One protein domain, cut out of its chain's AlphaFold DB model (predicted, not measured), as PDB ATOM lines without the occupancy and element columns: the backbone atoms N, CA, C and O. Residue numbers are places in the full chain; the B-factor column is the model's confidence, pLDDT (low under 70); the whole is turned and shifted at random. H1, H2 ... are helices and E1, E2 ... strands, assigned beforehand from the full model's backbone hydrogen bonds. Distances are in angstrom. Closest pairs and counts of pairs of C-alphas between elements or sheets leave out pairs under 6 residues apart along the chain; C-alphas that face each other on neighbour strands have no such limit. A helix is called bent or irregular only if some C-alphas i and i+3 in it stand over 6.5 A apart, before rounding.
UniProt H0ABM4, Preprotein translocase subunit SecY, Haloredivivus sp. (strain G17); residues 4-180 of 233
ATOM      1  N   GLU A   4     -16.381  12.881  43.679       60.38
ATOM      2  CA  GLU A   4     -16.194  13.278  45.065       60.38
ATOM      3  C   GLU A   4     -15.257  12.267  45.716       60.38
ATOM      4  O   GLU A   4     -15.592  11.089  45.836       60.38
ATOM      5  N   ILE A   5     -14.075  12.718  46.130       64.75
ATOM      6  CA  ILE A   5     -13.210  11.910  46.986       64.75
ATOM      7  C   ILE A   5     -13.557  12.292  48.431       64.75
ATOM      8  O   ILE A   5     -13.458  13.474  48.781       64.75
ATOM      9  N   PRO A   6     -14.004  11.346  49.280       55.19
ATOM     10  CA  PRO A   6     -14.274  11.646  50.676       55.19
ATOM     11  C   PRO A   6     -12.945  11.931  51.381       55.19
ATOM     12  O   PRO A   6     -12.096  11.048  51.502       55.19
ATOM     13  N   LEU A   7     -12.758  13.166  51.842       61.75
ATOM     14  CA  LEU A   7     -11.630  13.554  52.682       61.75
ATOM     15  C   LEU A   7     -12.122  13.758  54.115       61.75
ATOM     16  O   LEU A   7     -13.252  14.180  54.361       61.75
ATOM     17  N   THR A   8     -11.271  13.421  55.078       56.97
ATOM     18  CA  THR A   8     -11.558  13.570  56.510       56.97
ATOM     19  C   THR A   8     -10.507  14.452  57.152       56.97
ATOM     20  O   THR A   8      -9.332  14.389  56.790       56.97
ATOM     21  N   PHE A   9     -10.891  15.274  58.124       55.50
ATOM     22  CA  PHE A   9      -9.902  16.085  58.821       55.50
ATOM     23  C   PHE A   9      -8.972  15.217  59.674       55.50
ATOM     24  O   PHE A   9      -9.367  14.233  60.304       55.50
ATOM     25  N   GLY A  10      -7.691  15.596  59.696       55.94
ATOM     26  CA  GLY A  10      -6.654  14.906  60.457       55.94
ATOM     27  C   GLY A  10      -6.948  14.787  61.950       55.94
ATOM     28  O   GLY A  10      -6.668  13.735  62.533       55.94
ATOM     29  N   ASN A  11      -7.521  15.856  62.509       59.16
ATOM     30  CA  ASN A  11      -7.597  16.124  63.944       59.16
ATOM     31  C   ASN A  11      -9.024  16.112  64.523       59.16
ATOM     32  O   ASN A  11      -9.156  16.105  65.740       59.16
ATOM     33  N   VAL A  12     -10.079  16.082  63.699       58.38
ATOM     34  CA  VAL A  12     -11.476  16.106  64.172       58.38
ATOM     35  C   VAL A  12     -12.190  14.848  63.683       58.38
ATOM     36  O   VAL A  12     -12.397  14.662  62.484       58.38
ATOM     37  N   ARG A  13     -12.537  13.944  64.608       56.78
ATOM     38  CA  ARG A  13     -13.351  12.755  64.301       56.78
ATOM     39  C   ARG A  13     -14.766  13.205  63.916       56.78
ATOM     40  O   ARG A  13     -15.378  13.962  64.654       56.78
ATOM     41  N   GLY A  14     -15.277  12.718  62.783       58.97
ATOM     42  CA  GLY A  14     -16.671  12.921  62.359       58.97
ATOM     43  C   GLY A  14     -16.924  14.084  61.394       58.97
ATOM     44  O   GLY A  14     -17.988  14.116  60.788       58.97
ATOM     45  N   PHE A  15     -15.956  14.984  61.176       58.41
ATOM     46  CA  PHE A  15     -16.066  16.037  60.160       58.41
ATOM     47  C   PHE A  15     -15.313  15.604  58.891       58.41
ATOM     48  O   PHE A  15     -14.083  15.490  58.875       58.41
ATOM     49  N   GLY A  16     -16.064  15.280  57.840       58.47
ATOM     50  CA  GLY A  16     -15.537  14.944  56.520       58.47
ATOM     51  C   GLY A  16     -16.053  15.946  55.503       58.47
ATOM     52  O   GLY A  16     -17.263  16.058  55.318       58.47
ATOM     53  N   GLN A  17     -15.149  16.675  54.857       63.47
ATOM     54  CA  GLN A  17     -15.503  17.574  53.769       63.47
ATOM     55  C   GLN A  17     -15.212  16.858  52.454       63.47
ATOM     56  O   GLN A  17     -14.094  16.418  52.189       63.47
ATOM     57  N   LYS A  18     -16.245  16.690  51.630       64.94
ATOM     58  CA  LYS A  18     -16.076  16.168  50.275       64.94
ATOM     59  C   LYS A  18     -15.369  17.241  49.455       64.94
ATOM     60  O   LYS A  18     -15.878  18.355  49.373       64.94
ATOM     61  N   TRP A  19     -14.221  16.924  48.862       65.88
ATOM     62  CA  TRP A  19     -13.542  17.852  47.958       65.88
ATOM     63  C   TRP A  19     -14.058  17.624  46.533       65.88
ATOM     64  O   TRP A  19     -13.791  16.563  45.957       65.88
ATOM     65  N   PRO A  20     -14.846  18.556  45.962       60.66
ATOM     66  CA  PRO A  20     -15.390  18.379  44.628       60.66
ATOM     67  C   PRO A  20     -14.297  18.654  43.594       60.66
ATOM     68  O   PRO A  20     -13.947  19.802  43.326       60.66
ATOM     69  N   LEU A  21     -13.786  17.606  42.952       62.66
ATOM     70  CA  LEU A  21     -12.949  17.777  41.768       62.66
ATOM     71  C   LEU A  21     -13.864  18.083  40.574       62.66
ATOM     72  O   LEU A  21     -14.563  17.210  40.046       62.66
ATOM     73  N   LYS A  22     -13.905  19.356  40.163       55.41
ATOM     74  CA  LYS A  22     -14.682  19.819  39.002       55.41
ATOM     75  C   LYS A  22     -13.937  19.507  37.695       55.41
ATOM     76  O   LYS A  22     -13.468  20.407  37.011       55.41
ATOM     77  N   PHE A  23     -13.889  18.232  37.309       54.78
ATOM     78  CA  PHE A  23     -13.240  17.759  36.071       54.78
ATOM     79  C   PHE A  23     -13.822  18.336  34.766       54.78
ATOM     80  O   PHE A  23     -13.179  18.251  33.725       54.78
ATOM     81  N   PHE A  24     -15.028  18.914  34.808       50.66
ATOM     82  CA  PHE A  24     -15.654  19.578  33.656       50.66
ATOM     83  C   PHE A  24     -15.223  21.038  33.477       50.66
ATOM     84  O   PHE A  24     -15.407  21.619  32.413       50.66
ATOM     85  N   TYR A  25     -14.648  21.659  34.508       51.97
ATOM     86  CA  TYR A  25     -14.265  23.068  34.442       51.97
ATOM     87  C   TYR A  25     -13.004  23.287  33.592       51.97
ATOM     88  O   TYR A  25     -12.851  24.310  32.930       51.97
ATOM     89  N   THR A  26     -12.143  22.274  33.534       53.94
ATOM     90  CA  THR A  26     -11.011  22.154  32.610       53.94
ATOM     91  C   THR A  26     -11.419  21.757  31.191       53.94
ATOM     92  O   THR A  26     -10.552  21.729  30.329       53.94
ATOM     93  N   SER A  27     -12.692  21.464  30.899       62.69
ATOM     94  CA  SER A  27     -13.076  20.901  29.593       62.69
ATOM     95  C   SER A  27     -13.272  21.934  28.482       62.69
ATOM     96  O   SER A  27     -13.224  21.567  27.314       62.69
ATOM     97  N   VAL A  28     -13.462  23.218  28.809       75.94
ATOM     98  CA  VAL A  28     -13.703  24.255  27.788       75.94
ATOM     99  C   VAL A  28     -12.416  24.911  27.283       75.94
ATOM    100  O   VAL A  28     -12.281  25.186  26.096       75.94
ATOM    101  N   MET A  29     -11.432  25.104  28.166       84.44
ATOM    102  CA  MET A  29     -10.163  25.755  27.819       84.44
ATOM    103  C   MET A  29      -9.383  25.029  26.711       84.44
ATOM    104  O   MET A  29      -8.904  25.700  25.801       84.44
ATOM    105  N   PRO A  30      -9.292  23.686  26.695       84.44
ATOM    106  CA  PRO A  30      -8.595  22.968  25.633       84.44
ATOM    107  C   PRO A  30      -9.213  23.204  24.257       84.44
ATOM    108  O   PRO A  30      -8.488  23.397  23.289       84.44
ATOM    109  N   VAL A  31     -10.545  23.256  24.181       85.06
ATOM    110  CA  VAL A  31     -11.280  23.535  22.938       85.06
ATOM    111  C   VAL A  31     -11.029  24.967  22.465       85.06
ATOM    112  O   VAL A  31     -10.798  25.189  21.277       85.06
ATOM    113  N   ILE A  32     -10.982  25.929  23.394       88.56
ATOM    114  CA  ILE A  32     -10.606  27.318  23.088       88.56
ATOM    115  C   ILE A  32      -9.193  27.375  22.500       88.56
ATOM    116  O   ILE A  32      -8.995  28.031  21.482       88.56
ATOM    117  N   PHE A  33      -8.214  26.679  23.092       88.75
ATOM    118  CA  PHE A  33      -6.839  26.691  22.579       88.75
ATOM    119  C   PHE A  33      -6.709  26.065  21.197       88.75
ATOM    120  O   PHE A  33      -6.001  26.619  20.360       88.75
ATOM    121  N   VAL A  34      -7.405  24.956  20.934       88.75
ATOM    122  CA  VAL A  34      -7.424  24.342  19.600       88.75
ATOM    123  C   VAL A  34      -8.016  25.311  18.580       88.75
ATOM    124  O   VAL A  34      -7.393  25.575  17.557       88.75
ATOM    125  N   SER A  35      -9.178  25.899  18.875       85.56
ATOM    126  CA  SER A  35      -9.830  26.855  17.976       85.56
ATOM    127  C   SER A  35      -8.972  28.102  17.734       85.56
ATOM    128  O   SER A  35      -8.810  28.523  16.591       85.56
ATOM    129  N   ALA A  36      -8.352  28.648  18.783       88.69
ATOM    130  CA  ALA A  36      -7.447  29.786  18.671       88.69
ATOM    131  C   ALA A  36      -6.187  29.445  17.858       88.69
ATOM    132  O   ALA A  36      -5.728  30.267  17.069       88.69
ATOM    133  N   LEU A  37      -5.634  28.238  18.010       88.31
ATOM    134  CA  LEU A  37      -4.498  27.774  17.214       88.31
ATOM    135  C   LEU A  37      -4.866  27.701  15.728       88.31
ATOM    136  O   LEU A  37      -4.122  28.217  14.899       88.31
ATOM    137  N   ILE A  38      -6.021  27.117  15.404       84.56
ATOM    138  CA  ILE A  38      -6.531  27.030  14.028       84.56
ATOM    139  C   ILE A  38      -6.732  28.434  13.443       84.56
ATOM    140  O   ILE A  38      -6.235  28.722  12.356       84.56
ATOM    141  N   ALA A  39      -7.377  29.338  14.186       84.56
ATOM    142  CA  ALA A  39      -7.586  30.721  13.758       84.56
ATOM    143  C   ALA A  39      -6.258  31.462  13.524       84.56
ATOM    144  O   ALA A  39      -6.094  32.139  12.512       84.56
ATOM    145  N   ASN A  40      -5.271  31.289  14.408       87.81
ATOM    146  CA  ASN A  40      -3.947  31.885  14.231       87.81
ATOM    147  C   ASN A  40      -3.225  31.328  12.996       87.81
ATOM    148  O   ASN A  40      -2.609  32.094  12.259       87.81
ATOM    149  N   ILE A  41      -3.332  30.022  12.730       81.50
ATOM    150  CA  ILE A  41      -2.778  29.406  11.515       81.50
ATOM    151  C   ILE A  41      -3.440  29.991  10.262       81.50
ATOM    152  O   ILE A  41      -2.738  30.264   9.291       81.50
ATOM    153  N   GLN A  42      -4.752  30.241  10.276       78.94
ATOM    154  CA  GLN A  42      -5.446  30.889   9.156       78.94
ATOM    155  C   GLN A  42      -5.003  32.343   8.955       78.94
ATOM    156  O   GLN A  42      -4.763  32.765   7.823       78.94
ATOM    157  N   ILE A  43      -4.870  33.117  10.036       82.56
ATOM    158  CA  ILE A  43      -4.438  34.520   9.963       82.56
ATOM    159  C   ILE A  43      -3.015  34.599   9.403       82.56
ATOM    160  O   ILE A  43      -2.752  35.350   8.470       82.56
ATOM    161  N   VAL A  44      -2.100  33.780   9.925       82.38
ATOM    162  CA  VAL A  44      -0.723  33.722   9.422       82.38
ATOM    163  C   VAL A  44      -0.692  33.194   7.988       82.38
ATOM    164  O   VAL A  44       0.023  33.742   7.157       82.38
ATOM    165  N   GLY A  45      -1.486  32.171   7.671       77.06
ATOM    166  CA  GLY A  45      -1.570  31.594   6.331       77.06
ATOM    167  C   GLY A  45      -2.060  32.587   5.280       77.06
ATOM    168  O   GLY A  45      -1.429  32.713   4.235       77.06
ATOM    169  N   SER A  46      -3.114  33.348   5.581       75.75
ATOM    170  CA  SER A  46      -3.635  34.397   4.695       75.75
ATOM    171  C   SER A  46      -2.670  35.577   4.545       75.75
ATOM    172  O   SER A  46      -2.538  36.115   3.449       75.75
ATOM    173  N   LEU A  47      -1.935  35.939   5.602       79.50
ATOM    174  CA  LEU A  47      -0.899  36.972   5.533       79.50
ATOM    175  C   LEU A  47       0.301  36.534   4.676       79.50
ATOM    176  O   LEU A  47       0.805  37.321   3.881       79.50
ATOM    177  N   VAL A  48       0.750  35.283   4.828       77.75
ATOM    178  CA  VAL A  48       1.889  34.715   4.081       77.75
ATOM    179  C   VAL A  48       1.531  34.444   2.619       77.75
ATOM    180  O   VAL A  48       2.391  34.588   1.756       77.75
ATOM    181  N   ALA A  49       0.281  34.079   2.328       72.75
ATOM    182  CA  ALA A  49      -0.195  33.884   0.959       72.75
ATOM    183  C   ALA A  49      -0.234  35.191   0.143       72.75
ATOM    184  O   ALA A  49      -0.156  35.137  -1.084       72.75
ATOM    185  N   GLY A  50      -0.298  36.356   0.802       69.62
ATOM    186  CA  GLY A  50      -0.125  37.665   0.166       69.62
ATOM    187  C   GLY A  50      -1.061  37.906  -1.028       69.62
ATOM    188  O   GLY A  50      -2.216  37.488  -1.020       69.62
ATOM    189  N   GLN A  51      -0.564  38.601  -2.060       61.94
ATOM    190  CA  GLN A  51      -1.303  38.841  -3.314       61.94
ATOM    191  C   GLN A  51      -1.295  37.636  -4.269       61.94
ATOM    192  O   GLN A  51      -2.168  37.551  -5.129       61.94
ATOM    193  N   ASP A  52      -0.350  36.706  -4.102       63.88
ATOM    194  CA  ASP A  52      -0.225  35.507  -4.942       63.88
ATOM    195  C   ASP A  52      -1.282  34.445  -4.597       63.88
ATOM    196  O   ASP A  52      -1.447  33.462  -5.318       63.88
ATOM    197  N   GLY A  53      -2.000  34.630  -3.482       62.97
ATOM    198  CA  GLY A  53      -3.119  33.788  -3.069       62.97
ATOM    199  C   GLY A  53      -2.723  32.361  -2.694       62.97
ATOM    200  O   GLY A  53      -3.603  31.580  -2.354       62.97
ATOM    201  N   CYS A  54      -1.434  31.998  -2.716       64.88
ATOM    202  CA  CYS A  54      -0.960  30.633  -2.495       64.88
ATOM    203  C   CYS A  54       0.326  30.581  -1.664       64.88
ATOM    204  O   CYS A  54       1.383  31.046  -2.079       64.88
ATOM    205  N   ALA A  55       0.251  29.933  -0.499       66.31
ATOM    206  CA  ALA A  55       1.408  29.591   0.317       66.31
ATOM    207  C   ALA A  55       1.852  28.136   0.023       66.31
ATOM    208  O   ALA A  55       1.010  27.237   0.060       66.31
ATOM    209  N   PRO A  56       3.156  27.846  -0.184       63.75
ATOM    210  CA  PRO A  56       3.633  26.520  -0.619       63.75
ATOM    211  C   PRO A  56       3.276  25.354   0.317       63.75
ATOM    212  O   PRO A  56       3.140  24.220  -0.131       63.75
ATOM    213  N   ILE A  57       3.150  25.624   1.620       66.19
ATOM    214  CA  ILE A  57       2.886  24.610   2.657       66.19
ATOM    215  C   ILE A  57       1.452  24.719   3.190       66.19
ATOM    216  O   ILE A  57       0.816  23.711   3.486       66.19
ATOM    217  N   LEU A  58       0.932  25.942   3.318       64.62
ATOM    218  CA  LEU A  58      -0.374  26.203   3.930       64.62
ATOM    219  C   LEU A  58      -1.520  26.110   2.911       64.62
ATOM    220  O   LEU A  58      -2.641  25.825   3.313       64.62
ATOM    221  N   GLY A  59      -1.226  26.219   1.612       70.12
ATOM    222  CA  GLY A  59      -2.202  26.141   0.529       70.12
ATOM    223  C   GLY A  59      -2.683  27.503   0.041       70.12
ATOM    224  O   GLY A  59      -2.125  28.538   0.418       70.12
ATOM    225  N   CYS A  60      -3.683  27.498  -0.841       71.94
ATOM    226  CA  CYS A  60      -4.215  28.725  -1.422       71.94
ATOM    227  C   CYS A  60      -5.357  29.309  -0.592       71.94
ATOM    228  O   CYS A  60      -6.234  28.585  -0.120       71.94
ATOM    229  N   PHE A  61      -5.328  30.628  -0.422       71.62
ATOM    230  CA  PHE A  61      -6.311  31.419   0.295       71.62
ATOM    231  C   PHE A  61      -6.974  32.391  -0.678       71.62
ATOM    232  O   PHE A  61      -6.308  33.207  -1.309       71.62
ATOM    233  N   SER A  62      -8.298  32.337  -0.752       64.50
ATOM    234  CA  SER A  62      -9.123  33.231  -1.560       64.50
ATOM    235  C   SER A  62     -10.138  33.894  -0.636       64.50
ATOM    236  O   SER A  62     -10.816  33.224   0.141       64.50
ATOM    237  N   GLN A  63     -10.181  35.229  -0.635       64.56
ATOM    238  CA  GLN A  63     -11.061  36.030   0.236       64.56
ATOM    239  C   GLN A  63     -10.994  35.663   1.738       64.56
ATOM    240  O   GLN A  63     -11.992  35.716   2.454       64.56
ATOM    241  N   GLY A  64      -9.811  35.279   2.231       63.91
ATOM    242  CA  GLY A  64      -9.601  34.913   3.637       63.91
ATOM    243  C   GLY A  64     -10.068  33.502   4.022       63.91
ATOM    244  O   GLY A  64      -9.963  33.136   5.189       63.91
ATOM    245  N   GLN A  65     -10.543  32.696   3.067       65.06
ATOM    246  CA  GLN A  65     -10.866  31.279   3.251       65.06
ATOM    247  C   GLN A  65      -9.812  30.409   2.551       65.06
ATOM    248  O   GLN A  65      -9.328  30.757   1.475       65.06
ATOM    249  N   ALA A  66      -9.436  29.282   3.160       66.44
ATOM    250  CA  ALA A  66      -8.512  28.332   2.537       66.44
ATOM    251  C   ALA A  66      -9.254  27.496   1.480       66.44
ATOM    252  O   ALA A  66     -10.180  26.765   1.824       66.44
ATOM    253  N   GLU A  67      -8.842  27.585   0.214       65.81
ATOM    254  CA  GLU A  67      -9.404  26.808  -0.903       65.81
ATOM    255  C   GLU A  67      -8.649  25.490  -1.142       65.81
ATOM    256  O   GLU A  67      -9.219  24.534  -1.667       65.81
ATOM    257  N   SER A  68      -7.374  25.397  -0.749       62.81
ATOM    258  CA  SER A  68      -6.553  24.197  -0.959       62.81
ATOM    259  C   SER A  68      -5.467  24.029   0.112       62.81
ATOM    260  O   SER A  68      -5.229  24.931   0.910       62.81
ATOM    261  N   GLY A  69      -4.806  22.864   0.141       70.19
ATOM    262  CA  GLY A  69      -3.636  22.583   0.989       70.19
ATOM    263  C   GLY A  69      -3.942  22.206   2.444       70.19
ATOM    264  O   GLY A  69      -5.073  21.885   2.797       70.19
ATOM    265  N   LEU A  70      -2.913  22.214   3.301       68.81
ATOM    266  CA  LEU A  70      -3.032  21.823   4.714       68.81
ATOM    267  C   LEU A  70      -3.980  22.730   5.507       68.81
ATOM    268  O   LEU A  70      -4.635  22.248   6.429       68.81
ATOM    269  N   ALA A  71      -4.097  24.012   5.146       68.31
ATOM    270  CA  ALA A  71      -5.036  24.915   5.804       68.31
ATOM    271  C   ALA A  71      -6.494  24.516   5.545       68.31
ATOM    272  O   ALA A  71      -7.313  24.671   6.444       68.31
ATOM    273  N   LEU A  72      -6.815  23.940   4.377       69.75
ATOM    274  CA  LEU A  72      -8.149  23.397   4.125       69.75
ATOM    275  C   LEU A  72      -8.459  22.261   5.107       69.75
ATOM    276  O   LEU A  72      -9.512  22.304   5.723       69.75
ATOM    277  N   LEU A  73      -7.527  21.316   5.306       68.88
ATOM    278  CA  LEU A  73      -7.730  20.134   6.163       68.88
ATOM    279  C   LEU A  73      -7.926  20.453   7.653       68.88
ATOM    280  O   LEU A  73      -8.476  19.644   8.402       68.88
ATOM    281  N   VAL A  74      -7.407  21.595   8.096       72.75
ATOM    282  CA  VAL A  74      -7.492  22.054   9.486       72.75
ATOM    283  C   VAL A  74      -8.760  22.887   9.721       72.75
ATOM    284  O   VAL A  74      -9.140  23.117  10.868       72.75
ATOM    285  N   ASN A  75      -9.449  23.293   8.654       77.38
ATOM    286  CA  ASN A  75     -10.681  24.064   8.721       77.38
ATOM    287  C   ASN A  75     -11.915  23.163   8.631       77.38
ATOM    288  O   ASN A  75     -11.874  22.110   7.996       77.38
ATOM    289  N   PRO A  76     -13.044  23.570   9.235       75.44
ATOM    290  CA  PRO A  76     -14.271  22.803   9.119       75.44
ATOM    291  C   PRO A  76     -14.740  22.764   7.651       75.44
ATOM    292  O   PRO A  76     -14.814  23.812   7.000       75.44
ATOM    293  N   PRO A  77     -15.080  21.580   7.104       72.69
ATOM    294  CA  PRO A  77     -15.520  21.445   5.719       72.69
ATOM    295  C   PRO A  77     -16.890  22.110   5.496       72.69
ATOM    296  O   PRO A  77     -17.937  21.558   5.833       72.69
ATOM    297  N   GLN A  78     -16.889  23.285   4.859       68.81
ATOM    298  CA  GLN A  78     -18.091  24.106   4.623       68.81
ATOM    299  C   GLN A  78     -19.058  23.538   3.571       68.81
ATOM    300  O   GLN A  78     -20.209  23.956   3.484       68.81
ATOM    301  N   ASN A  79     -18.633  22.557   2.780       68.69
ATOM    302  CA  ASN A  79     -19.481  21.993   1.727       68.69
ATOM    303  C   ASN A  79     -20.088  20.639   2.110       68.69
ATOM    304  O   ASN A  79     -20.909  20.110   1.376       68.69
ATOM    305  N   PHE A  80     -19.714  20.059   3.256       71.00
ATOM    306  CA  PHE A  80     -20.112  18.689   3.581       71.00
ATOM    307  C   PHE A  80     -21.626  18.549   3.805       71.00
ATOM    308  O   PHE A  80     -22.271  17.729   3.158       71.00
ATOM    309  N   ILE A  81     -22.214  19.374   4.676       72.69
ATOM    310  CA  ILE A  81     -23.658  19.313   4.968       72.69
ATOM    311  C   ILE A  81     -24.489  19.813   3.792       72.69
ATOM    312  O   ILE A  81     -25.520  19.225   3.480       72.69
ATOM    313  N   THR A  82     -24.049  20.873   3.113       70.56
ATOM    314  CA  THR A  82     -24.771  21.409   1.954       70.56
ATOM    315  C   THR A  82     -24.795  20.401   0.809       70.56
ATOM    316  O   THR A  82     -25.865  20.180   0.246       70.56
ATOM    317  N   SER A  83     -23.688  19.705   0.521       66.56
ATOM    318  CA  SER A  83     -23.658  18.586  -0.435       66.56
ATOM    319  C   SER A  83     -24.524  17.407   0.027       66.56
ATOM    320  O   SER A  83     -25.315  16.892  -0.760       66.56
ATOM    321  N   LEU A  84     -24.475  17.035   1.312       71.25
ATOM    322  CA  LEU A  84     -25.303  15.955   1.867       71.25
ATOM    323  C   LEU A  84     -26.811  16.234   1.727       71.25
ATOM    324  O   LEU A  84     -27.574  15.343   1.360       71.25
ATOM    325  N   VAL A  85     -27.240  17.466   2.015       73.12
ATOM    326  CA  VAL A  85     -28.655  17.872   2.024       73.12
ATOM    327  C   VAL A  85     -29.190  18.126   0.613       73.12
ATOM    328  O   VAL A  85     -30.328  17.765   0.328       73.12
ATOM    329  N   SER A  86     -28.394  18.733  -0.275       68.94
ATOM    330  CA  SER A  86     -28.846  19.103  -1.628       68.94
ATOM    331  C   SER A  86     -28.645  18.007  -2.682       68.94
ATOM    332  O   SER A  86     -29.443  17.914  -3.612       68.94
ATOM    333  N   GLY A  87     -27.615  17.166  -2.544       64.25
ATOM    334  CA  GLY A  87     -27.243  16.142  -3.528       64.25
ATOM    335  C   GLY A  87     -27.343  14.696  -3.030       64.25
ATOM    336  O   GLY A  87     -27.051  13.769  -3.787       64.25
ATOM    337  N   GLY A  88     -27.733  14.477  -1.769       67.25
ATOM    338  CA  GLY A  88     -27.785  13.152  -1.147       67.25
ATOM    339  C   GLY A  88     -26.415  12.460  -1.050       67.25
ATOM    340  O   GLY A  88     -25.372  13.033  -1.374       67.25
ATOM    341  N   PHE A  89     -26.413  11.184  -0.640       61.31
ATOM    342  CA  PHE A  89     -25.194  10.368  -0.483       61.31
ATOM    343  C   PHE A  89     -24.397  10.156  -1.785       61.31
ATOM    344  O   PHE A  89     -23.235   9.768  -1.720       61.31
ATOM    345  N   GLY A  90     -24.993  10.411  -2.957       58.81
ATOM    346  CA  GLY A  90     -24.333  10.262  -4.260       58.81
ATOM    347  C   GLY A  90     -23.435  11.437  -4.659       58.81
ATOM    348  O   GLY A  90     -22.644  11.301  -5.585       58.81
ATOM    349  N   SER A  91     -23.537  12.579  -3.971       59.47
ATOM    350  CA  SER A  91     -22.725  13.777  -4.245       59.47
ATOM    351  C   SER A  91     -21.468  13.887  -3.372       59.47
ATOM    352  O   SER A  91     -20.658  14.795  -3.563       59.47
ATOM    353  N   ILE A  92     -21.295  12.965  -2.418       64.88
ATOM    354  CA  ILE A  92     -20.166  12.982  -1.490       64.88
ATOM    355  C   ILE A  92     -18.937  12.421  -2.201       64.88
ATOM    356  O   ILE A  92     -18.890  11.250  -2.571       64.88
ATOM    357  N   THR A  93     -17.918  13.253  -2.374       72.69
ATOM    358  CA  THR A  93     -16.629  12.802  -2.914       72.69
ATOM    359  C   THR A  93     -15.842  12.059  -1.830       72.69
ATOM    360  O   THR A  93     -15.863  12.471  -0.670       72.69
ATOM    361  N   GLU A  94     -15.074  11.022  -2.182       75.50
ATOM    362  CA  GLU A  94     -14.198  10.297  -1.235       75.50
ATOM    363  C   GLU A  94     -13.277  11.247  -0.445       75.50
ATOM    364  O   GLU A  94     -13.065  11.085   0.759       75.50
ATOM    365  N   PHE A  95     -12.813  12.311  -1.106       77.81
ATOM    366  CA  PHE A  95     -12.017  13.373  -0.495       77.81
ATOM    367  C   PHE A  95     -12.741  14.101   0.652       77.81
ATOM    368  O   PHE A  95     -12.121  14.429   1.660       77.81
ATOM    369  N   GLN A  96     -14.054  14.333   0.541       76.00
ATOM    370  CA  GLN A  96     -14.827  15.019   1.582       76.00
ATOM    371  C   GLN A  96     -14.952  14.161   2.846       76.00
ATOM    372  O   GLN A  96     -14.828  14.683   3.951       76.00
ATOM    373  N   ILE A  97     -15.139  12.846   2.696       80.06
ATOM    374  CA  ILE A  97     -15.202  11.909   3.830       80.06
ATOM    375  C   ILE A  97     -13.856  11.870   4.553       80.06
ATOM    376  O   ILE A  97     -13.806  11.974   5.781       80.06
ATOM    377  N   PHE A  98     -12.761  11.771   3.793       84.44
ATOM    378  CA  PHE A  98     -11.413  11.820   4.351       84.44
ATOM    379  C   PHE A  98     -11.164  13.128   5.109       84.44
ATOM    380  O   PHE A  98     -10.678  13.102   6.239       84.44
ATOM    381  N   HIS A  99     -11.554  14.262   4.525       82.69
ATOM    382  CA  HIS A  99     -11.401  15.573   5.144       82.69
ATOM    383  C   HIS A  99     -12.179  15.677   6.470       82.69
ATOM    384  O   HIS A  99     -11.604  16.071   7.482       82.69
ATOM    385  N   VAL A 100     -13.444  15.244   6.512       85.38
ATOM    386  CA  VAL A 100     -14.245  15.227   7.751       85.38
ATOM    387  C   VAL A 100     -13.580  14.381   8.838       85.38
ATOM    388  O   VAL A 100     -13.446  14.827   9.979       85.38
ATOM    389  N   PHE A 101     -13.141  13.170   8.493       87.38
ATOM    390  CA  PHE A 101     -12.516  12.264   9.453       87.38
ATOM    391  C   PHE A 101     -11.179  12.811   9.973       87.38
ATOM    392  O   PHE A 101     -10.882  12.723  11.169       87.38
ATOM    393  N   PHE A 102     -10.388  13.415   9.085       88.62
ATOM    394  CA  PHE A 102      -9.116  14.038   9.421       88.62
ATOM    395  C   PHE A 102      -9.302  15.245  10.347       88.62
ATOM    396  O   PHE A 102      -8.662  15.299  11.399       88.62
ATOM    397  N   TYR A 103     -10.230  16.152  10.014       87.81
ATOM    398  CA  TYR A 103     -10.585  17.307  10.845       87.81
ATOM    399  C   TYR A 103     -11.019  16.862  12.243       87.81
ATOM    400  O   TYR A 103     -10.466  17.307  13.247       87.81
ATOM    401  N   LEU A 104     -11.955  15.912  12.318       89.94
ATOM    402  CA  LEU A 104     -12.491  15.412  13.579       89.94
ATOM    403  C   LEU A 104     -11.406  14.760  14.450       89.94
ATOM    404  O   LEU A 104     -11.367  14.984  15.663       89.94
ATOM    405  N   THR A 105     -10.500  13.995  13.839       90.94
ATOM    406  CA  THR A 105      -9.389  13.341  14.545       90.94
ATOM    407  C   THR A 105      -8.387  14.365  15.069       90.94
ATOM    408  O   THR A 105      -8.055  14.332  16.253       90.94
ATOM    409  N   ILE A 106      -7.937  15.308  14.231       90.50
ATOM    410  CA  ILE A 106      -7.005  16.364  14.649       90.50
ATOM    411  C   ILE A 106      -7.610  17.225  15.750       90.50
ATOM    412  O   ILE A 106      -6.938  17.491  16.745       90.50
ATOM    413  N   TYR A 107      -8.870  17.628  15.607       89.75
ATOM    414  CA  TYR A 107      -9.529  18.483  16.586       89.75
ATOM    415  C   TYR A 107      -9.671  17.774  17.939       89.75
ATOM    416  O   TYR A 107      -9.340  18.333  18.986       89.75
ATOM    417  N   THR A 108     -10.094  16.506  17.925       91.44
ATOM    418  CA  THR A 108     -10.260  15.681  19.132       91.44
ATOM    419  C   THR A 108      -8.922  15.405  19.822       91.44
ATOM    420  O   THR A 108      -8.803  15.572  21.038       91.44
ATOM    421  N   VAL A 109      -7.892  15.016  19.062       92.69
ATOM    422  CA  VAL A 109      -6.543  14.765  19.595       92.69
ATOM    423  C   VAL A 109      -5.912  16.061  20.099       92.69
ATOM    424  O   VAL A 109      -5.337  16.074  21.187       92.69
ATOM    425  N   GLY A 110      -6.074  17.164  19.370       90.88
ATOM    426  CA  GLY A 110      -5.650  18.493  19.800       90.88
ATOM    427  C   GLY A 110      -6.274  18.865  21.141       90.88
ATOM    428  O   GLY A 110      -5.556  19.205  22.081       90.88
ATOM    429  N   ALA A 111      -7.593  18.709  21.280       90.44
ATOM    430  CA  ALA A 111      -8.300  19.009  22.523       90.44
ATOM    431  C   ALA A 111      -7.828  18.113  23.682       90.44
ATOM    432  O   ALA A 111      -7.655  18.584  24.807       90.44
ATOM    433  N   ALA A 112      -7.542  16.838  23.410       90.25
ATOM    434  CA  ALA A 112      -6.976  15.916  24.389       90.25
ATOM    435  C   ALA A 112      -5.571  16.351  24.850       90.25
ATOM    436  O   ALA A 112      -5.308  16.411  26.051       90.25
ATOM    437  N   VAL A 113      -4.678  16.723  23.930       91.19
ATOM    438  CA  VAL A 113      -3.313  17.177  24.259       91.19
ATOM    439  C   VAL A 113      -3.340  18.494  25.034       91.19
ATOM    440  O   VAL A 113      -2.702  18.611  26.085       91.19
ATOM    441  N   PHE A 114      -4.127  19.470  24.575       90.06
ATOM    442  CA  PHE A 114      -4.269  20.754  25.262       90.06
ATOM    443  C   PHE A 114      -4.902  20.610  26.651       90.06
ATOM    444  O   PHE A 114      -4.577  21.395  27.539       90.06
ATOM    445  N   SER A 115      -5.731  19.586  26.892       87.88
ATOM    446  CA  SER A 115      -6.271  19.311  28.232       87.88
ATOM    447  C   SER A 115      -5.183  18.978  29.252       87.88
ATOM    448  O   SER A 115      -5.218  19.476  30.378       87.88
ATOM    449  N   ILE A 116      -4.161  18.222  28.839       86.12
ATOM    450  CA  ILE A 116      -3.017  17.876  29.688       86.12
ATOM    451  C   ILE A 116      -2.154  19.112  29.927       86.12
ATOM    452  O   ILE A 116      -1.730  19.363  31.056       86.12
ATOM    453  N   PHE A 117      -1.895  19.888  28.872       88.12
ATOM    454  CA  PHE A 117      -1.115  21.118  28.980       88.12
ATOM    455  C   PHE A 117      -1.781  22.114  29.934       88.12
ATOM    456  O   PHE A 117      -1.128  22.656  30.822       88.12
ATOM    457  N   TRP A 118      -3.098  22.290  29.819       86.00
ATOM    458  CA  TRP A 118      -3.862  23.171  30.694       86.00
ATOM    459  C   TRP A 118      -3.848  22.710  32.155       86.00
ATOM    460  O   TRP A 118      -3.634  23.530  33.051       86.00
ATOM    461  N   ALA A 119      -4.014  21.408  32.408       82.69
ATOM    462  CA  ALA A 119      -3.952  20.854  33.762       82.69
ATOM    463  C   ALA A 119      -2.590  21.117  34.429       82.69
ATOM    464  O   ALA A 119      -2.545  21.512  35.591       82.69
ATOM    465  N   LYS A 120      -1.488  20.976  33.680       85.06
ATOM    466  CA  LYS A 120      -0.133  21.266  34.175       85.06
ATOM    467  C   LYS A 120       0.103  22.759  34.414       85.06
ATOM    468  O   LYS A 120       0.657  23.127  35.440       85.06
ATOM    469  N   THR A 121      -0.329  23.620  33.494       86.38
ATOM    470  CA  THR A 121      -0.095  25.073  33.586       86.38
ATOM    471  C   THR A 121      -0.904  25.728  34.705       86.38
ATOM    472  O   THR A 121      -0.450  26.691  35.315       86.38
ATOM    473  N   THR A 122      -2.096  25.209  35.004       83.81
ATOM    474  CA  THR A 122      -2.970  25.756  36.056       83.81
ATOM    475  C   THR A 122      -2.703  25.186  37.449       83.81
ATOM    476  O   THR A 122      -3.435  25.521  38.379       83.81
ATOM    477  N   GLY A 123      -1.691  24.323  37.610       79.12
ATOM    478  CA  GLY A 123      -1.433  23.634  38.878       79.12
ATOM    479  C   GLY A 123      -2.594  22.727  39.305       79.12
ATOM    480  O   GLY A 123      -2.840  22.548  40.494       79.12
ATOM    481  N   GLN A 124      -3.354  22.196  38.341       78.31
ATOM    482  CA  GLN A 124      -4.407  21.199  38.574       78.31
ATOM    483  C   GLN A 124      -3.912  19.771  38.323       78.31
ATOM    484  O   GLN A 124      -4.705  18.842  38.150       78.31
ATOM    485  N   ASP A 125      -2.595  19.582  38.281       83.44
ATOM    486  CA  ASP A 125      -1.980  18.269  38.279       83.44
ATOM    487  C   ASP A 125      -2.111  17.598  39.655       83.44
ATOM    488  O   ASP A 125      -2.388  18.224  40.682       83.44
ATOM    489  N   SER A 126      -1.930  16.281  39.676       81.69
ATOM    490  CA  SER A 126      -2.127  15.484  40.884       81.69
ATOM    491  C   SER A 126      -1.160  15.827  42.017       81.69
ATOM    492  O   SER A 126      -1.484  15.575  43.177       81.69
ATOM    493  N   ASP A 127       0.015  16.378  41.708       83.88
ATOM    494  CA  ASP A 127       1.029  16.728  42.698       83.88
ATOM    495  C   ASP A 127       0.660  18.035  43.404       83.88
ATOM    496  O   ASP A 127       0.589  18.068  44.634       83.88
ATOM    497  N   ALA A 128       0.335  19.072  42.625       83.81
ATOM    498  CA  ALA A 128      -0.080  20.376  43.140       83.81
ATOM    499  C   ALA A 128      -1.382  20.296  43.950       83.81
ATOM    500  O   ALA A 128      -1.479  20.852  45.044       83.81
ATOM    501  N   VAL A 129      -2.369  19.530  43.475       83.31
ATOM    502  CA  VAL A 129      -3.625  19.325  44.214       83.31
ATOM    503  C   VAL A 129      -3.389  18.508  45.491       83.31
ATOM    504  O   VAL A 129      -4.006  18.786  46.519       83.31
ATOM    505  N   ALA A 130      -2.488  17.518  45.472       82.44
ATOM    506  CA  ALA A 130      -2.145  16.765  46.679       82.44
ATOM    507  C   ALA A 130      -1.449  17.643  47.733       82.44
ATOM    508  O   ALA A 130      -1.712  17.475  48.922       82.44
ATOM    509  N   GLU A 131      -0.602  18.578  47.301       84.50
ATOM    510  CA  GLU A 131       0.043  19.572  48.165       84.50
ATOM    511  C   GLU A 131      -0.983  20.522  48.789       84.50
ATOM    512  O   GLU A 131      -1.047  20.634  50.008       84.50
ATOM    513  N   GLN A 132      -1.908  21.059  47.988       82.88
ATOM    514  CA  GLN A 132      -3.003  21.900  48.481       82.88
ATOM    515  C   GLN A 132      -3.893  21.179  49.518       82.88
ATOM    516  O   GLN A 132      -4.309  21.759  50.525       82.88
ATOM    517  N   ILE A 133      -4.187  19.891  49.303       79.62
ATOM    518  CA  ILE A 133      -4.955  19.073  50.259       79.62
ATOM    519  C   ILE A 133      -4.161  18.843  51.554       79.62
ATOM    520  O   ILE A 133      -4.738  18.803  52.642       79.62
ATOM    521  N   GLN A 134      -2.843  18.688  51.456       80.69
ATOM    522  CA  GLN A 134      -1.985  18.522  52.623       80.69
ATOM    523  C   GLN A 134      -1.884  19.818  53.439       80.69
ATOM    524  O   GLN A 134      -2.008  19.764  54.667       80.69
ATOM    525  N   ASP A 135      -1.724  20.964  52.776       82.69
ATOM    526  CA  ASP A 135      -1.592  22.285  53.407       82.69
ATOM    527  C   ASP A 135      -2.861  22.703  54.156       82.69
ATOM    528  O   ASP A 135      -2.805  23.329  55.213       82.69
ATOM    529  N   THR A 136      -4.025  22.273  53.668       77.56
ATOM    530  CA  THR A 136      -5.319  22.474  54.344       77.56
ATOM    531  C   THR A 136      -5.525  21.558  55.562       77.56
ATOM    532  O   THR A 136      -6.557  21.628  56.231       77.56
ATOM    533  N   GLY A 137      -4.563  20.687  55.888       72.94
ATOM    534  CA  GLY A 137      -4.620  19.791  57.048       72.94
ATOM    535  C   GLY A 137      -5.609  18.623  56.906       72.94
ATOM    536  O   GLY A 137      -5.862  17.892  57.878       72.94
ATOM    537  N   MET A 138      -6.164  18.425  55.707       71.00
ATOM    538  CA  MET A 138      -7.064  17.323  55.378       71.00
ATOM    539  C   MET A 138      -6.277  16.038  55.085       71.00
ATOM    540  O   MET A 138      -5.144  16.062  54.613       71.00
ATOM    541  N   LYS A 139      -6.868  14.875  55.390       67.50
ATOM    542  CA  LYS A 139      -6.285  13.558  55.093       67.50
ATOM    543  C   LYS A 139      -7.306  12.637  54.433       67.50
ATOM    544  O   LYS A 139      -8.508  12.705  54.698       67.50
ATOM    545  N   VAL A 140      -6.821  11.710  53.616       68.00
ATOM    546  CA  VAL A 140      -7.660  10.621  53.104       68.00
ATOM    547  C   VAL A 140      -7.996   9.678  54.276       68.00
ATOM    548  O   VAL A 140      -7.076   9.254  54.986       68.00
ATOM    549  N   PRO A 141      -9.281   9.362  54.530       63.06
ATOM    550  CA  PRO A 141      -9.673   8.446  55.598       63.06
ATOM    551  C   PRO A 141      -8.984   7.086  55.431       63.06
ATOM    552  O   PRO A 141      -8.947   6.527  54.340       63.06
ATOM    553  N   GLY A 142      -8.421   6.558  56.522       67.25
ATOM    554  CA  GLY A 142      -7.739   5.258  56.538       67.25
ATOM    555  C   GLY A 142      -6.236   5.281  56.225       67.25
ATOM    556  O   GLY A 142      -5.580   4.268  56.449       67.25
ATOM    557  N   PHE A 143      -5.659   6.411  55.795       66.62
ATOM    558  CA  PHE A 143      -4.226   6.520  55.483       66.62
ATOM    559  C   PHE A 143      -3.490   7.553  56.356       66.62
ATOM    560  O   PHE A 143      -4.085   8.479  56.915       66.62
ATOM    561  N   ARG A 144      -2.167   7.379  56.495       69.19
ATOM    562  CA  ARG A 144      -1.269   8.364  57.130       69.19
ATOM    563  C   ARG A 144      -1.222   9.653  56.291       69.19
ATOM    564  O   ARG A 144      -1.556   9.624  55.110       69.19
ATOM    565  N   LYS A 145      -0.815  10.777  56.903       66.81
ATOM    566  CA  LYS A 145      -0.684  12.110  56.267       66.81
ATOM    567  C   LYS A 145       0.488  12.169  55.265       66.81
ATOM    568  O   LYS A 145       1.333  13.050  55.346       66.81
ATOM    569  N   ASP A 146       0.559  11.216  54.344       77.88
ATOM    570  CA  ASP A 146       1.632  11.120  53.363       77.88
ATOM    571  C   ASP A 146       1.150  11.638  52.003       77.88
ATOM    572  O   ASP A 146       0.263  11.042  51.383       77.88
ATOM    573  N   LYS A 147       1.798  12.700  51.497       80.56
ATOM    574  CA  LYS A 147       1.569  13.283  50.156       80.56
ATOM    575  C   LYS A 147       1.491  12.217  49.063       80.56
ATOM    576  O   LYS A 147       0.627  12.247  48.190       80.56
ATOM    577  N   ARG A 148       2.378  11.219  49.149       83.00
ATOM    578  CA  ARG A 148       2.503  10.118  48.180       83.00
ATOM    579  C   ARG A 148       1.224   9.290  48.051       83.00
ATOM    580  O   ARG A 148       0.923   8.816  46.960       83.00
ATOM    581  N   VAL A 149       0.479   9.109  49.141       81.69
ATOM    582  CA  VAL A 149      -0.768   8.334  49.125       81.69
ATOM    583  C   VAL A 149      -1.878   9.133  48.449       81.69
ATOM    584  O   VAL A 149      -2.570   8.595  47.588       81.69
ATOM    585  N   ILE A 150      -1.994  10.422  48.782       79.62
ATOM    586  CA  ILE A 150      -2.968  11.342  48.175       79.62
ATOM    587  C   ILE A 150      -2.723  11.435  46.665       79.62
ATOM    588  O   ILE A 150      -3.643  11.219  45.876       79.62
ATOM    589  N   LYS A 151      -1.461  11.637  46.263       83.69
ATOM    590  CA  LYS A 151      -1.043  11.666  44.858       83.69
ATOM    591  C   LYS A 151      -1.410  10.379  44.119       83.69
ATOM    592  O   LYS A 151      -2.030  10.447  43.069       83.69
ATOM    593  N   LYS A 152      -1.123   9.201  44.687       84.75
ATOM    594  CA  LYS A 152      -1.421   7.905  44.045       84.75
ATOM    595  C   LYS A 152      -2.920   7.679  43.814       84.75
ATOM    596  O   LYS A 152      -3.299   7.029  42.840       84.75
ATOM    597  N   VAL A 153      -3.769   8.189  44.708       81.38
ATOM    598  CA  VAL A 153      -5.227   8.162  44.520       81.38
ATOM    599  C   VAL A 153      -5.631   9.120  43.402       81.38
ATOM    600  O   VAL A 153      -6.420   8.740  42.540       81.38
ATOM    601  N   LEU A 154      -5.065  10.326  43.380       80.00
ATOM    602  CA  LEU A 154      -5.397  11.353  42.397       80.00
ATOM    603  C   LEU A 154      -4.875  11.040  40.984       80.00
ATOM    604  O   LEU A 154      -5.568  11.312  40.006       80.00
ATOM    605  N   ASP A 155      -3.725  10.371  40.866       84.31
ATOM    606  CA  ASP A 155      -3.137   9.914  39.598       84.31
ATOM    607  C   ASP A 155      -4.090   9.012  38.805       84.31
ATOM    608  O   ASP A 155      -4.121   9.051  37.575       84.31
ATOM    609  N   ARG A 156      -4.937   8.239  39.499       82.19
ATOM    610  CA  ARG A 156      -5.960   7.396  38.862       82.19
ATOM    611  C   ARG A 156      -7.023   8.212  38.118       82.19
ATOM    612  O   ARG A 156      -7.671   7.674  37.226       82.19
ATOM    613  N   TYR A 157      -7.194   9.490  38.457       78.19
ATOM    614  CA  TYR A 157      -8.189  10.375  37.852       78.19
ATOM    615  C   TYR A 157      -7.622  11.267  36.731       78.19
ATOM    616  O   TYR A 157      -8.407  11.872  36.005       78.19
ATOM    617  N   ILE A 158      -6.301  11.305  36.507       79.12
ATOM    618  CA  ILE A 158      -5.685  12.062  35.396       79.12
ATOM    619  C   ILE A 158      -6.214  11.625  34.015       79.12
ATOM    620  O   ILE A 158      -6.537  12.502  33.211       79.12
ATOM    621  N   PRO A 159      -6.381  10.318  33.709       82.19
ATOM    622  CA  PRO A 159      -6.896   9.894  32.406       82.19
ATOM    623  C   PRO A 159      -8.292  10.450  32.085       82.19
ATOM    624  O   PRO A 159      -8.617  10.652  30.918       82.19
ATOM    625  N   LEU A 160      -9.109  10.759  33.101       82.38
ATOM    626  CA  LEU A 160     -10.444  11.333  32.897       82.38
ATOM    627  C   LEU A 160     -10.398  12.758  32.335       82.38
ATOM    628  O   LEU A 160     -11.333  13.152  31.645       82.38
ATOM    629  N   VAL A 161      -9.326  13.517  32.594       82.00
ATOM    630  CA  VAL A 161      -9.125  14.857  32.015       82.00
ATOM    631  C   VAL A 161      -8.920  14.761  30.503       82.00
ATOM    632  O   VAL A 161      -9.491  15.539  29.745       82.00
ATOM    633  N   ILE A 162      -8.163  13.756  30.060       86.50
ATOM    634  CA  ILE A 162      -7.901  13.506  28.639       86.50
ATOM    635  C   ILE A 162      -9.196  13.093  27.939       86.50
ATOM    636  O   ILE A 162      -9.531  13.623  26.882       86.50
ATOM    637  N   VAL A 163      -9.951  12.179  28.555       87.50
ATOM    638  CA  VAL A 163     -11.238  11.716  28.020       87.50
ATOM    639  C   VAL A 163     -12.260  12.853  27.966       87.50
ATOM    640  O   VAL A 163     -13.001  12.950  26.988       87.50
ATOM    641  N   SER A 164     -12.300  13.741  28.968       83.62
ATOM    642  CA  SER A 164     -13.205  14.896  28.954       83.62
ATOM    643  C   SER A 164     -12.817  15.914  27.879       83.62
ATOM    644  O   SER A 164     -13.691  16.349  27.134       83.62
ATOM    645  N   GLY A 165     -11.525  16.228  27.726       87.19
ATOM    646  CA  GLY A 165     -11.029  17.086  26.645       87.19
ATOM    647  C   GLY A 165     -11.344  16.519  25.258       87.19
ATOM    648  O   GLY A 165     -11.885  17.229  24.414       87.19
ATOM    649  N   ALA A 166     -11.098  15.222  25.053       89.88
ATOM    650  CA  ALA A 166     -11.429  14.529  23.809       89.88
ATOM    651  C   ALA A 166     -12.941  14.537  23.521       89.88
ATOM    652  O   ALA A 166     -13.357  14.845  22.409       89.88
ATOM    653  N   SER A 167     -13.779  14.261  24.525       89.06
ATOM    654  CA  SER A 167     -15.238  14.224  24.352       89.06
ATOM    655  C   SER A 167     -15.804  15.590  23.961       89.06
ATOM    656  O   SER A 167     -16.622  15.680  23.048       89.06
ATOM    657  N   VAL A 168     -15.364  16.669  24.620       87.56
ATOM    658  CA  VAL A 168     -15.836  18.020  24.275       87.56
ATOM    659  C   VAL A 168     -15.279  18.462  22.920       87.56
ATOM    660  O   VAL A 168     -16.024  19.037  22.132       87.56
ATOM    661  N   GLY A 169     -14.023  18.130  22.604       89.75
ATOM    662  CA  GLY A 169     -13.448  18.369  21.278       89.75
ATOM    663  C   GLY A 169     -14.229  17.672  20.161       89.75
ATOM    664  O   GLY A 169     -14.525  18.290  19.144       89.75
ATOM    665  N   PHE A 170     -14.649  16.426  20.381       90.56
ATOM    666  CA  PHE A 170     -15.478  15.679  19.435       90.56
ATOM    667  C   PHE A 170     -16.850  16.337  19.210       90.56
ATOM    668  O   PHE A 170     -17.303  16.461  18.070       90.56
ATOM    669  N   ILE A 171     -17.507  16.793  20.284       89.50
ATOM    670  CA  ILE A 171     -18.797  17.498  20.196       89.50
ATOM    671  C   ILE A 171     -18.635  18.829  19.454       89.50
ATOM    672  O   ILE A 171     -19.447  19.140  18.586       89.50
ATOM    673  N   ALA A 172     -17.582  19.592  19.763       88.12
ATOM    674  CA  ALA A 172     -17.280  20.857  19.100       88.12
ATOM    675  C   ALA A 172     -17.058  20.658  17.596       88.12
ATOM    676  O   ALA A 172     -17.735  21.296  16.793       88.12
ATOM    677  N   ALA A 173     -16.201  19.702  17.223       88.25
ATOM    678  CA  ALA A 173     -15.928  19.374  15.829       88.25
ATOM    679  C   ALA A 173     -17.199  18.931  15.091       88.25
ATOM    680  O   ALA A 173     -17.450  19.371  13.974       88.25
ATOM    681  N   SER A 174     -18.042  18.113  15.728       87.75
ATOM    682  CA  SER A 174     -19.317  17.679  15.144       87.75
ATOM    683  C   SER A 174     -20.284  18.846  14.927       87.75
ATOM    684  O   SER A 174     -20.972  18.904  13.912       87.75
ATOM    685  N   ALA A 175     -20.331  19.798  15.858       87.12
ATOM    686  CA  ALA A 175     -21.159  20.990  15.725       87.12
ATOM    687  C   ALA A 175     -20.627  21.960  14.651       87.12
ATOM    688  O   ALA A 175     -21.429  22.581  13.952       87.12
ATOM    689  N   ASP A 176     -19.304  22.041  14.466       85.25
ATOM    690  CA  ASP A 176     -18.696  22.787  13.358       85.25
ATOM    691  C   ASP A 176     -19.071  22.181  11.997       85.25
ATOM    692  O   ASP A 176     -19.368  22.922  11.062       85.25
ATOM    693  N   LEU A 177     -19.135  20.844  11.889       83.25
ATOM    694  CA  LEU A 177     -19.586  20.169  10.664       83.25
ATOM    695  C   LEU A 177     -21.016  20.565  10.291       83.25
ATOM    696  O   LEU A 177     -21.285  20.793   9.118       83.25
ATOM    697  N   ILE A 178     -21.908  20.678  11.281       83.25
ATOM    698  CA  ILE A 178     -23.324  21.044  11.099       83.25
ATOM    699  C   ILE A 178     -23.496  22.516  10.669       83.25
ATOM    700  O   ILE A 178     -24.591  22.909  10.275       83.25
ATOM    701  N   GLN A 179     -22.430  23.328  10.697       79.75
ATOM    702  CA  GLN A 179     -22.484  24.780  10.460       79.75
ATOM    703  C   GLN A 179     -23.482  25.474  11.385       79.75
ATOM    704  O   GLN A 179     -24.262  26.339  10.983       79.75
ATOM    705  N   ALA A 180     -23.468  25.075  12.656       77.88
ATOM    706  CA  ALA A 180     -24.302  25.711  13.655       77.88
ATOM    707  C   ALA A 180     -23.966  27.214  13.758       77.88
ATOM    708  O   ALA A 180     -22.801  27.613  13.677       77.88
TER     709      ALA A 180
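What this domain is: This is residues 4 to 180 of the 233 residues of the protein "Preprotein translocase subunit SecY" of Haloredivivus sp. (strain G17) (UniProt H0ABM4). This is a long, loose model in which the helices H4 and H7 cross in the middle, and H1 starts beside them and spreads away from H4 as a V, with the short helix H2 in its opening. At this end H3 extends beyond the start of H4, its residues 85 to 90 sticking out, and E3 lies near the last turns of H1; at the other end are a helical hairpin, H5 and H6, and a strand hairpin, E1 and E2. The 177 printed residues hold seven named helices and three named strands in the order E1 E2 H1 E3 H2 H3 H4 H5 H6 H7, and the class is mostly helix. The one sheet, in the order E1 - E2, is antiparallel. The radius of gyration of the C-alphas is 22.7 A, and the elongated outline spans 71 by 37 by 21 A.

How they stand to each other: Begin at the sheet, where E1, residues 4 to 9, and E2, residues 16 to 21, form an antiparallel hairpin at 143 degrees between their directions. Look there for N 17 and O 7, 3.2 A apart and within hydrogen-bond range; C-alphas 6 and 18 face each other at 4.9 A. Residues 8 to 9 of E1 also make a short antiparallel pairing with residues 138 to 139. These lie in the link between H5, residues 126 to 135, and H6, residues 147 to 155, which touch as a helical hairpin, opposite ways at a steep tilt of 43 degrees; their closest C-alphas are those of Ser 126 and Leu 154, 5.5 A apart. H6 and H7, residues 158 to 177, meet only through their link. H7 touches H4, residues 94 to 121, closest at the C-alphas of Thr 108 and Gly 169, 4.7 A; they run opposite ways at 38 degrees, only just a steep tilt. H1, residues 29 to 49, touches H4 with residues 29 to 34 alone, opposite ways at a steep tilt of 59 degrees; the closest C-alphas are those of Pro 30 and Phe 114, 4.9 A. H1 touches H7 with residues 30 to 31 alone, closest at the C-alphas of Val 31 and Gly 169, 5.8 A. H2, residues 70 to 74, touches H1 at the C-alphas of Ile 38 and Val 74, 6.8 A, and H4 at those of Val 74 and Tyr 103, 5.8 A, its closest pairs. E3, residues 59 to 62, pairs with no named strand; its closest C-alpha pair with H1 is Ser 46 and Phe 61, 5.9 A. H3, residues 80 to 91, is close to but not clearly touching H4, with the C-alphas of Phe 80 and Gln 96 closest at 6.7 A. Every O i to N i+4 pair is within hydrogen-bond range in H1, H2, H5 and H6, against 5 of 8 in H3, 23 of 24 in H4 and 15 of 16 in H7.

Where its parts are: Find C-alpha 4 at (-16.194, 13.278, 45.065), where E1 begins; E1 spans 15.4 A and E2 15.2 A. H4 starts at C-alpha 94, (-14.198, 10.297, -1.235), and runs 40.4 A to C-alpha 121. H1 runs 29.8 A, and H7 runs 29.5 A to C-alpha 177 at (-19.586, 20.169, 10.664). H5 spans 14.3 A and H6 12.0 A. H3 is irregular: C-alphas 86 and 89 are 9.5 A apart. E3 and H2, of four and five residues, are the shortest elements.

The domain as a whole: The two C-alphas farthest apart are those of Arg 13 and Asp 52, 74.1 A. The printed part, residues 4 to 180, has no cut, and its one long link joins H5 to H6 with 11 residues. Mean pLDDT of the printed part is 75.8; 61 residues are under 70, among them 4 to 27, 50 to 58 and 139 to 145.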